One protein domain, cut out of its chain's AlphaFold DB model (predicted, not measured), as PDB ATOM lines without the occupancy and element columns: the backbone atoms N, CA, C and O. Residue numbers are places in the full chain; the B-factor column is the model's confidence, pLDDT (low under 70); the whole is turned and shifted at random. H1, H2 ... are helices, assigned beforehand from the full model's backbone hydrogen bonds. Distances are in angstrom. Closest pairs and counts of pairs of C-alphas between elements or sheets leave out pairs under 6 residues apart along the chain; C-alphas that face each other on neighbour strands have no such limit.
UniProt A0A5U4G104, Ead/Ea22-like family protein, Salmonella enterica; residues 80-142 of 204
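What this domain is: This is residues 80 to 142 of the 204 residues of the protein "Ead/Ea22-like family protein" of Salmonella enterica (UniProt A0A5U4G104). A long helix, H1, and a shorter one, H2, run the same way and overlap only in part, side by side where residues 102 to 110 of H1 meet H2. Between them the loop of residues 111 to 121 folds back, and the first half of H1 sticks out as an arm that makes much of the length. The printed part has 63 residues with two named helices, H1 then H2, and no named strand; its class is all helix. It is an extended rod, with a radius of gyration of the C-alphas of 16.6 A and spans of 62 by 21 by 15 A.

Where its parts are: H1 holds residues 80 to 110, begins at C-alpha 80 at (-71.886, 102.438, 29.396) and measures 44.6 A from first to last C-alpha. Residues 111 to 121 form the long link. H2 holds residues 122 to 140, measures 26.7 A, and ends at C-alpha 140 at (-98.987, 61.822, 0.332).

How they stand to each other: H1 touches H2 with residues 102 to 110 alone, and their closest C-alphas are those of Ala 109 and Val 129, 5.9 A apart. Their lines stand at a shallow tilt of 24 degrees, and they run the same way. Their centres are 24.3 A apart. In H1 and H2 every O i to N i+4 pair is within hydrogen-bond range.

The domain as a whole: The C-alphas of Leu 80 and Gln 142 are the two farthest apart, at 61.9 A. Residues 80 to 98, which belong to H1, stand free, as do residues 137 to 142, of which 137 to 140 belong to H2. The body without them has 38 residues and spans 28 by 17 by 13 A. The printed part has no cut. Its mean pLDDT is 90.7, and residues 140 to 142 are under 70.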
ATOM      1  N   LEU A  80     -72.119 103.886  29.449       95.19
ATOM      2  CA  LEU A  80     -71.886 102.438  29.396       95.19
ATOM      3  C   LEU A  80     -73.118 101.654  29.860       95.19
ATOM      4  O   LEU A  80     -73.522 100.716  29.174       95.19
ATOM      5  N   ALA A  81     -73.748 102.072  30.961       95.69
ATOM      6  CA  ALA A  81     -74.980 101.463  31.454       95.69
ATOM      7  C   ALA A  81     -76.107 101.540  30.411       95.69
ATOM      8  O   ALA A  81     -76.739 100.530  30.108       95.69
ATOM      9  N   LEU A  82     -76.298 102.703  29.781       95.44
ATOM     10  CA  LEU A  82     -77.296 102.880  28.725       95.44
ATOM     11  C   LEU A  82     -77.019 101.999  27.495       95.44
ATOM     12  O   LEU A  82     -77.950 101.475  26.878       95.44
ATOM     13  N   LEU A  83     -75.749 101.841  27.106       94.94
ATOM     14  CA  LEU A  83     -75.365 100.947  26.011       94.94
ATOM     15  C   LEU A  83     -75.686  99.488  26.345       94.94
ATOM     16  O   LEU A  83     -76.243  98.790  25.494       94.94
ATOM     17  N   ASP A  84     -75.376  99.049  27.563       93.75
ATOM     18  CA  ASP A  84     -75.654  97.692  28.028       93.75
ATOM     19  C   ASP A  84     -77.174  97.429  28.076       93.75
ATOM     20  O   ASP A  84     -77.635  96.424  27.531       93.75
ATOM     21  N   GLU A  85     -77.977  98.362  28.600       95.38
ATOM     22  CA  GLU A  85     -79.448  98.288  28.563       95.38
ATOM     23  C   GLU A  85     -79.980  98.178  27.127       95.38
ATOM     24  O   GLU A  85     -80.838  97.348  26.815       95.38
ATOM     25  N   ASN A  86     -79.452  98.991  26.209       93.88
ATOM     26  CA  ASN A  86     -79.892  98.977  24.819       93.88
ATOM     27  C   ASN A  86     -79.525  97.670  24.098       93.88
ATOM     28  O   ASN A  86     -80.277  97.209  23.237       93.88
ATOM     29  N   LEU A  87     -78.378  97.073  24.430       92.56
ATOM     30  CA  LEU A  87     -77.973  95.760  23.929       92.56
ATOM     31  C   LEU A  87     -78.873  94.650  24.483       92.56
ATOM     32  O   LEU A  87     -79.298  93.785  23.721       92.56
ATOM     33  N   GLN A  88     -79.229  94.702  25.766       94.69
ATOM     34  CA  GLN A  88     -80.168  93.747  26.360       94.69
ATOM     35  C   GLN A  88     -81.548  93.808  25.700       94.69
ATOM     36  O   GLN A  88     -82.099  92.772  25.336       94.69
ATOM     37  N   LEU A  89     -82.087  95.010  25.479       95.12
ATOM     38  CA  LEU A  89     -83.360  95.186  24.775       95.12
ATOM     39  C   LEU A  89     -83.301  94.662  23.339       95.12
ATOM     40  O   LEU A  89     -84.260  94.059  22.860       95.12
ATOM     41  N   GLN A  90     -82.179  94.868  22.648       93.50
ATOM     42  CA  GLN A  90     -81.985  94.319  21.311       93.50
ATOM     43  C   GLN A  90     -82.022  92.784  21.327       93.50
ATOM     44  O   GLN A  90     -82.735  92.200  20.518       93.50
ATOM     45  N   LEU A  91     -81.329  92.141  22.271       94.81
ATOM     46  CA  LEU A  91     -81.337  90.682  22.412       94.81
ATOM     47  C   LEU A  91     -82.733  90.130  22.729       94.81
ATOM     48  O   LEU A  91     -83.109  89.088  22.202       94.81
ATOM     49  N   ILE A  92     -83.515  90.829  23.557       95.88
ATOM     50  CA  ILE A  92     -84.912  90.462  23.836       95.88
ATOM     51  C   ILE A  92     -85.745  90.528  22.554       95.88
ATOM     52  O   ILE A  92     -86.431  89.567  22.233       95.88
ATOM     53  N   ASN A  93     -85.635  91.612  21.782       95.62
ATOM     54  CA  ASN A  93     -86.361  91.742  20.518       95.62
ATOM     55  C   ASN A  93     -85.966  90.658  19.503       95.62
ATOM     56  O   ASN A  93     -86.825  90.122  18.808       95.62
ATOM     57  N   GLU A  94     -84.675  90.331  19.405       96.06
ATOM     58  CA  GLU A  94     -84.176  89.265  18.528       96.06
ATOM     59  C   GLU A  94     -84.696  87.889  18.964       96.06
ATOM     60  O   GLU A  94     -85.136  87.103  18.123       96.06
ATOM     61  N   ARG A  95     -84.718  87.620  20.275       95.25
ATOM     62  CA  ARG A  95     -85.313  86.407  20.846       95.25
ATOM     63  C   ARG A  95     -86.804  86.320  20.532       95.25
ATOM     64  O   ARG A  95     -87.242  85.289  20.038       95.25
ATOM     65  N   ASP A  96     -87.567  87.376  20.792       95.56
ATOM     66  CA  ASP A  96     -89.020  87.388  20.594       95.56
ATOM     67  C   ASP A  96     -89.375  87.229  19.102       95.56
ATOM     68  O   ASP A  96     -90.333  86.539  18.745       95.56
ATOM     69  N   ALA A  97     -88.565  87.804  18.205       96.06
ATOM     70  CA  ALA A  97     -88.698  87.595  16.766       96.06
ATOM     71  C   ALA A  97     -88.427  86.135  16.363       96.06
ATOM     72  O   ALA A  97     -89.183  85.570  15.568       96.06
ATOM     73  N   ALA A  98     -87.383  85.510  16.916       94.00
ATOM     74  CA  ALA A  98     -87.081  84.100  16.676       94.00
ATOM     75  C   ALA A  98     -88.181  83.175  17.228       94.00
ATOM     76  O   ALA A  98     -88.613  82.252  16.539       94.00
ATOM     77  N   GLU A  99     -88.682  83.455  18.432       94.69
ATOM     78  CA  GLU A  99     -89.797  82.741  19.054       94.69
ATOM     79  C   GLU A  99     -91.068  82.830  18.200       94.69
ATOM     80  O   GLU A  99     -91.727  81.818  17.963       94.69
ATOM     81  N   SER A 100     -91.391  84.019  17.678       94.94
ATOM     82  CA  SER A 100     -92.533  84.192  16.778       94.94
ATOM     83  C   SER A 100     -92.361  83.399  15.484       94.94
ATOM     84  O   SER A 100     -93.299  82.729  15.067       94.94
ATOM     85  N   ALA A 101     -91.176  83.428  14.867       95.81
ATOM     86  CA  ALA A 101     -90.915  82.680  13.639       95.81
ATOM     87  C   ALA A 101     -91.052  81.159  13.847       95.81
ATOM     88  O   ALA A 101     -91.638  80.467  13.013       95.81
ATOM     89  N   LEU A 102     -90.566  80.639  14.977       94.44
ATOM     90  CA  LEU A 102     -90.734  79.233  15.346       94.44
ATOM     91  C   LEU A 102     -92.197  78.887  15.634       94.44
ATOM     92  O   LEU A 102     -92.666  77.828  15.219       94.44
ATOM     93  N   ALA A 103     -92.936  79.779  16.296       95.50
ATOM     94  CA  ALA A 103     -94.362  79.597  16.538       95.50
ATOM     95  C   ALA A 103     -95.166  79.543  15.228       95.50
ATOM     96  O   ALA A 103     -96.046  78.693  15.096       95.50
ATOM     97  N   ASP A 104     -94.835  80.395  14.255       96.69
ATOM     98  CA  ASP A 104     -95.464  80.400  12.931       96.69
ATOM     99  C   ASP A 104     -95.176  79.092  12.173       96.69
ATOM    100  O   ASP A 104     -96.087  78.497  11.592       96.69
ATOM    101  N   MET A 105     -93.931  78.600  12.216       94.75
ATOM    102  CA  MET A 105     -93.561  77.306  11.626       94.75
ATOM    103  C   MET A 105     -94.311  76.142  12.277       94.75
ATOM    104  O   MET A 105     -94.866  75.296  11.573       94.75
ATOM    105  N   TYR A 106     -94.350  76.109  13.610       95.19
ATOM    106  CA  TYR A 106     -95.066  75.080  14.352       95.19
ATOM    107  C   TYR A 106     -96.555  75.096  14.000       95.19
ATOM    108  O   TYR A 106     -97.101  74.063  13.625       95.19
ATOM    109  N   GLN A 107     -97.193  76.270  14.017       94.94
ATOM    110  CA  GLN A 107     -98.602  76.411  13.654       94.94
ATOM    111  C   GLN A 107     -98.881  75.974  12.215       94.94
ATOM    112  O   GLN A 107     -99.904  75.342  11.959       94.94
ATOM    113  N   ALA A 108     -97.984  76.268  11.273       92.94
ATOM    114  CA  ALA A 108     -98.139  75.834   9.889       92.94
ATOM    115  C   ALA A 108     -98.128  74.300   9.746       92.94
ATOM    116  O   ALA A 108     -98.851  73.760   8.910       92.94
ATOM    117  N   ALA A 109     -97.336  73.599  10.559       90.88
ATOM    118  CA  ALA A 109     -97.208  72.144  10.507       90.88
ATOM    119  C   ALA A 109     -98.261  71.398  11.348       90.88
ATOM    120  O   ALA A 109     -98.733  70.328  10.954       90.88
ATOM    121  N   THR A 110     -98.636  71.937  12.509       89.19
ATOM    122  CA  THR A 110     -99.528  71.264  13.470       89.19
ATOM    123  C   THR A 110    -100.968  71.773  13.416       89.19
ATOM    124  O   THR A 110    -101.886  71.019  13.728       89.19
ATOM    125  N   GLY A 111    -101.178  73.012  12.961       91.19
ATOM    126  CA  GLY A 111    -102.467  73.710  12.943       91.19
ATOM    127  C   GLY A 111    -102.746  74.551  14.193       91.19
ATOM    128  O   GLY A 111    -103.670  75.366  14.177       91.19
ATOM    129  N   GLU A 112    -101.944  74.413  15.250       91.75
ATOM    130  CA  GLU A 112    -102.120  75.112  16.526       91.75
ATOM    131  C   GLU A 112    -100.854  75.883  16.898       91.75
ATOM    132  O   GLU A 112     -99.745  75.484  16.556       91.75
ATOM    133  N   ARG A 113    -100.999  77.018  17.586       92.00
ATOM    134  CA  ARG A 113     -99.845  77.802  18.041       92.00
ATOM    135  C   ARG A 113     -99.250  77.142  19.293       92.00
ATOM    136  O   ARG A 113    -100.029  76.741  20.156       92.00
ATOM    137  N   PRO A 114     -97.916  77.038  19.425       92.50
ATOM    138  CA  PRO A 114     -97.322  76.407  20.596       92.50
ATOM    139  C   PRO A 114     -97.518  77.268  21.848       92.50
ATOM    140  O   PRO A 114     -97.470  78.500  21.787       92.50
ATOM    141  N   GLU A 115     -97.688  76.605  22.989       91.12
ATOM    142  CA  GLU A 115     -97.656  77.233  24.308       91.12
ATOM    143  C   GLU A 115     -96.279  77.005  24.933       91.12
ATOM    144  O   GLU A 115     -95.987  75.945  25.491       91.12
ATOM    145  N   TRP A 116     -95.407  78.005  24.815       91.06
ATOM    146  CA  TRP A 116     -94.064  77.930  25.381       91.06
ATOM    147  C   TRP A 116     -94.117  77.808  26.901       91.06
ATOM    148  O   TRP A 116     -94.785  78.583  27.590       91.06
ATOM    149  N   SER A 117     -93.382  76.842  27.443       91.12
ATOM    150  CA  SER A 117     -93.285  76.634  28.883       91.12
ATOM    151  C   SER A 117     -91.927  76.051  29.261       91.12
ATOM    152  O   SER A 117     -91.166  75.592  28.415       91.12
ATOM    153  N   ASN A 118     -91.628  75.991  30.559       87.00
ATOM    154  CA  ASN A 118     -90.400  75.348  31.035       87.00
ATOM    155  C   ASN A 118     -90.325  73.841  30.714       87.00
ATOM    156  O   ASN A 118     -89.251  73.261  30.837       87.00
ATOM    157  N   MET A 119     -91.448  73.203  30.366       85.19
ATOM    158  CA  MET A 119     -91.521  71.777  30.021       85.19
ATOM    159  C   MET A 119     -91.731  71.528  28.526       85.19
ATOM    160  O   MET A 119     -91.736  70.379  28.104       85.19
ATOM    161  N   PHE A 120     -91.930  72.588  27.744       90.25
ATOM    162  CA  PHE A 120     -92.128  72.509  26.305       90.25
ATOM    163  C   PHE A 120     -91.389  73.670  25.644       90.25
ATOM    164  O   PHE A 120     -91.855  74.817  25.650       90.25
ATOM    165  N   GLY A 121     -90.195  73.365  25.147       92.38
ATOM    166  CA  GLY A 121     -89.283  74.310  24.526       92.38
ATOM    167  C   GLY A 121     -89.219  74.171  23.007       92.38
ATOM    168  O   GLY A 121     -89.976  73.443  22.371       92.38
ATOM    169  N   PHE A 122     -88.266  74.888  22.411       92.25
ATOM    170  CA  PHE A 122     -88.094  74.916  20.957       92.25
ATOM    171  C   PHE A 122     -87.730  73.553  20.359       92.25
ATOM    172  O   PHE A 122     -88.171  73.252  19.257       92.25
ATOM    173  N   ALA A 123     -86.947  72.737  21.073       92.62
ATOM    174  CA  ALA A 123     -86.574  71.401  20.611       92.62
ATOM    175  C   ALA A 123     -87.800  70.480  20.527       92.62
ATOM    176  O   ALA A 123     -88.051  69.912  19.473       92.62
ATOM    177  N   ASP A 124     -88.620  70.451  21.583       93.44
ATOM    178  CA  ASP A 124     -89.854  69.657  21.614       93.44
ATOM    179  C   ASP A 124     -90.807  70.059  20.475       93.44
ATOM    180  O   ASP A 124     -91.393  69.215  19.800       93.44
ATOM    181  N   ALA A 125     -90.927  71.365  20.211       92.75
ATOM    182  CA  ALA A 125     -91.724  71.875  19.102       92.75
ATOM    183  C   ALA A 125     -91.201  71.408  17.733       92.75
ATOM    184  O   ALA A 125     -92.000  71.063  16.863       92.75
ATOM    185  N   VAL A 126     -89.881  71.385  17.530       93.38
ATOM    186  CA  VAL A 126     -89.267  70.901  16.284       93.38
ATOM    187  C   VAL A 126     -89.489  69.400  16.107       93.38
ATOM    188  O   VAL A 126     -89.885  68.996  15.015       93.38
ATOM    189  N   ASP A 127     -89.331  68.603  17.163       93.94
ATOM    190  CA  ASP A 127     -89.547  67.151  17.123       93.94
ATOM    191  C   ASP A 127     -90.989  66.812  16.701       93.94
ATOM    192  O   ASP A 127     -91.221  65.967  15.833       93.94
ATOM    193  N   VAL A 128     -91.979  67.539  17.235       92.62
ATOM    194  CA  VAL A 128     -93.389  67.395  16.830       92.62
ATOM    195  C   VAL A 128     -93.589  67.756  15.356       92.62
ATOM    196  O   VAL A 128     -94.315  67.068  14.637       92.62
ATOM    197  N   VAL A 129     -92.970  68.839  14.877       93.75
ATOM    198  CA  VAL A 129     -93.056  69.231  13.461       93.75
ATOM    199  C   VAL A 129     -92.455  68.152  12.560       93.75
ATOM    200  O   VAL A 129     -93.056  67.822  11.537       93.75
ATOM    201  N   GLU A 130     -91.316  67.577  12.941       93.81
ATOM    202  CA  GLU A 130     -90.660  66.489  12.211       93.81
ATOM    203  C   GLU A 130     -91.561  65.250  12.115       93.81
ATOM    204  O   GLU A 130     -91.792  64.734  11.018       93.81
ATOM    205  N   GLU A 131     -92.163  64.825  13.227       92.12
ATOM    206  CA  GLU A 131     -93.092  63.690  13.247       92.12
ATOM    207  C   GLU A 131     -94.319  63.934  12.349       92.12
ATOM    208  O   GLU A 131     -94.766  63.055  11.596       92.12
ATOM    209  N   ARG A 132     -94.870  65.153  12.385       89.69
ATOM    210  CA  ARG A 132     -96.013  65.533  11.546       89.69
ATOM    211  C   ARG A 132     -95.648  65.551  10.070       89.69
ATOM    212  O   ARG A 132     -96.440  65.057   9.268       89.69
ATOM    213  N   LEU A 133     -94.471  66.054   9.707       89.56
ATOM    214  CA  LEU A 133     -93.974  66.010   8.332       89.56
ATOM    215  C   LEU A 133     -93.805  64.569   7.848       89.56
ATOM    216  O   LEU A 133     -94.364  64.230   6.807       89.56
ATOM    217  N   ALA A 134     -93.163  63.700   8.631       88.81
ATOM    218  CA  ALA A 134     -93.016  62.283   8.292       88.81
ATOM    219  C   ALA A 134     -94.381  61.602   8.067       88.81
ATOM    220  O   ALA A 134     -94.574  60.848   7.110       88.81
ATOM    221  N   THR A 135     -95.368  61.925   8.908       85.81
ATOM    222  CA  THR A 135     -96.745  61.433   8.757       85.81
ATOM    223  C   THR A 135     -97.399  61.940   7.468       85.81
ATOM    224  O   THR A 135     -98.076  61.183   6.767       85.81
ATOM    225  N   LEU A 136     -97.229  63.221   7.138       83.12
ATOM    226  CA  LEU A 136     -97.786  63.820   5.924       83.12
ATOM    227  C   LEU A 136     -97.135  63.255   4.656       83.12
ATOM    228  O   LEU A 136     -97.853  62.951   3.706       83.12
ATOM    229  N   GLU A 137     -95.819  63.052   4.648       84.06
ATOM    230  CA  GLU A 137     -95.084  62.438   3.535       84.06
ATOM    231  C   GLU A 137     -95.514  60.982   3.302       84.06
ATOM    232  O   GLU A 137     -95.760  60.564   2.161       84.06
ATOM    233  N   ALA A 138     -95.702  60.219   4.382       79.62
ATOM    234  CA  ALA A 138     -96.247  58.867   4.308       79.62
ATOM    235  C   ALA A 138     -97.670  58.857   3.716       79.62
ATOM    236  O   ALA A 138     -97.979  58.027   2.859       79.62
ATOM    237  N   ASN A 139     -98.523  59.810   4.109       72.44
ATOM    238  CA  ASN A 139     -99.887  59.931   3.581       72.44
ATOM    239  C   ASN A 139     -99.921  60.408   2.120       72.44
ATOM    240  O   ASN A 139    -100.723  59.910   1.335       72.44
ATOM    241  N   GLN A 140     -99.052  61.336   1.716       65.50
ATOM    242  CA  GLN A 140     -98.987  61.822   0.332       65.50
ATOM    243  C   GLN A 140     -98.605  60.703  -0.652       65.50
ATOM    244  O   GLN A 140     -99.063  60.683  -1.794       65.50
ATOM    245  N   SER A 141     -97.853  59.711  -0.179       59.75
ATOM    246  CA  SER A 141     -97.476  58.518  -0.942       59.75
ATOM    247  C   SER A 141     -98.643  57.547  -1.216       59.75
ATOM    248  O   SER A 141     -98.456  56.537  -1.896       59.75
ATOM    249  N   GLN A 142     -99.865  57.837  -0.740       58.94
ATOM    250  CA  GLN A 142    -101.053  57.002  -0.972       58.94
ATOM    251  C   GLN A 142    -101.533  56.973  -2.432       58.94
ATOM    252  O   GLN A 142    -102.250  56.040  -2.802       58.94
TER     253      GLN A 142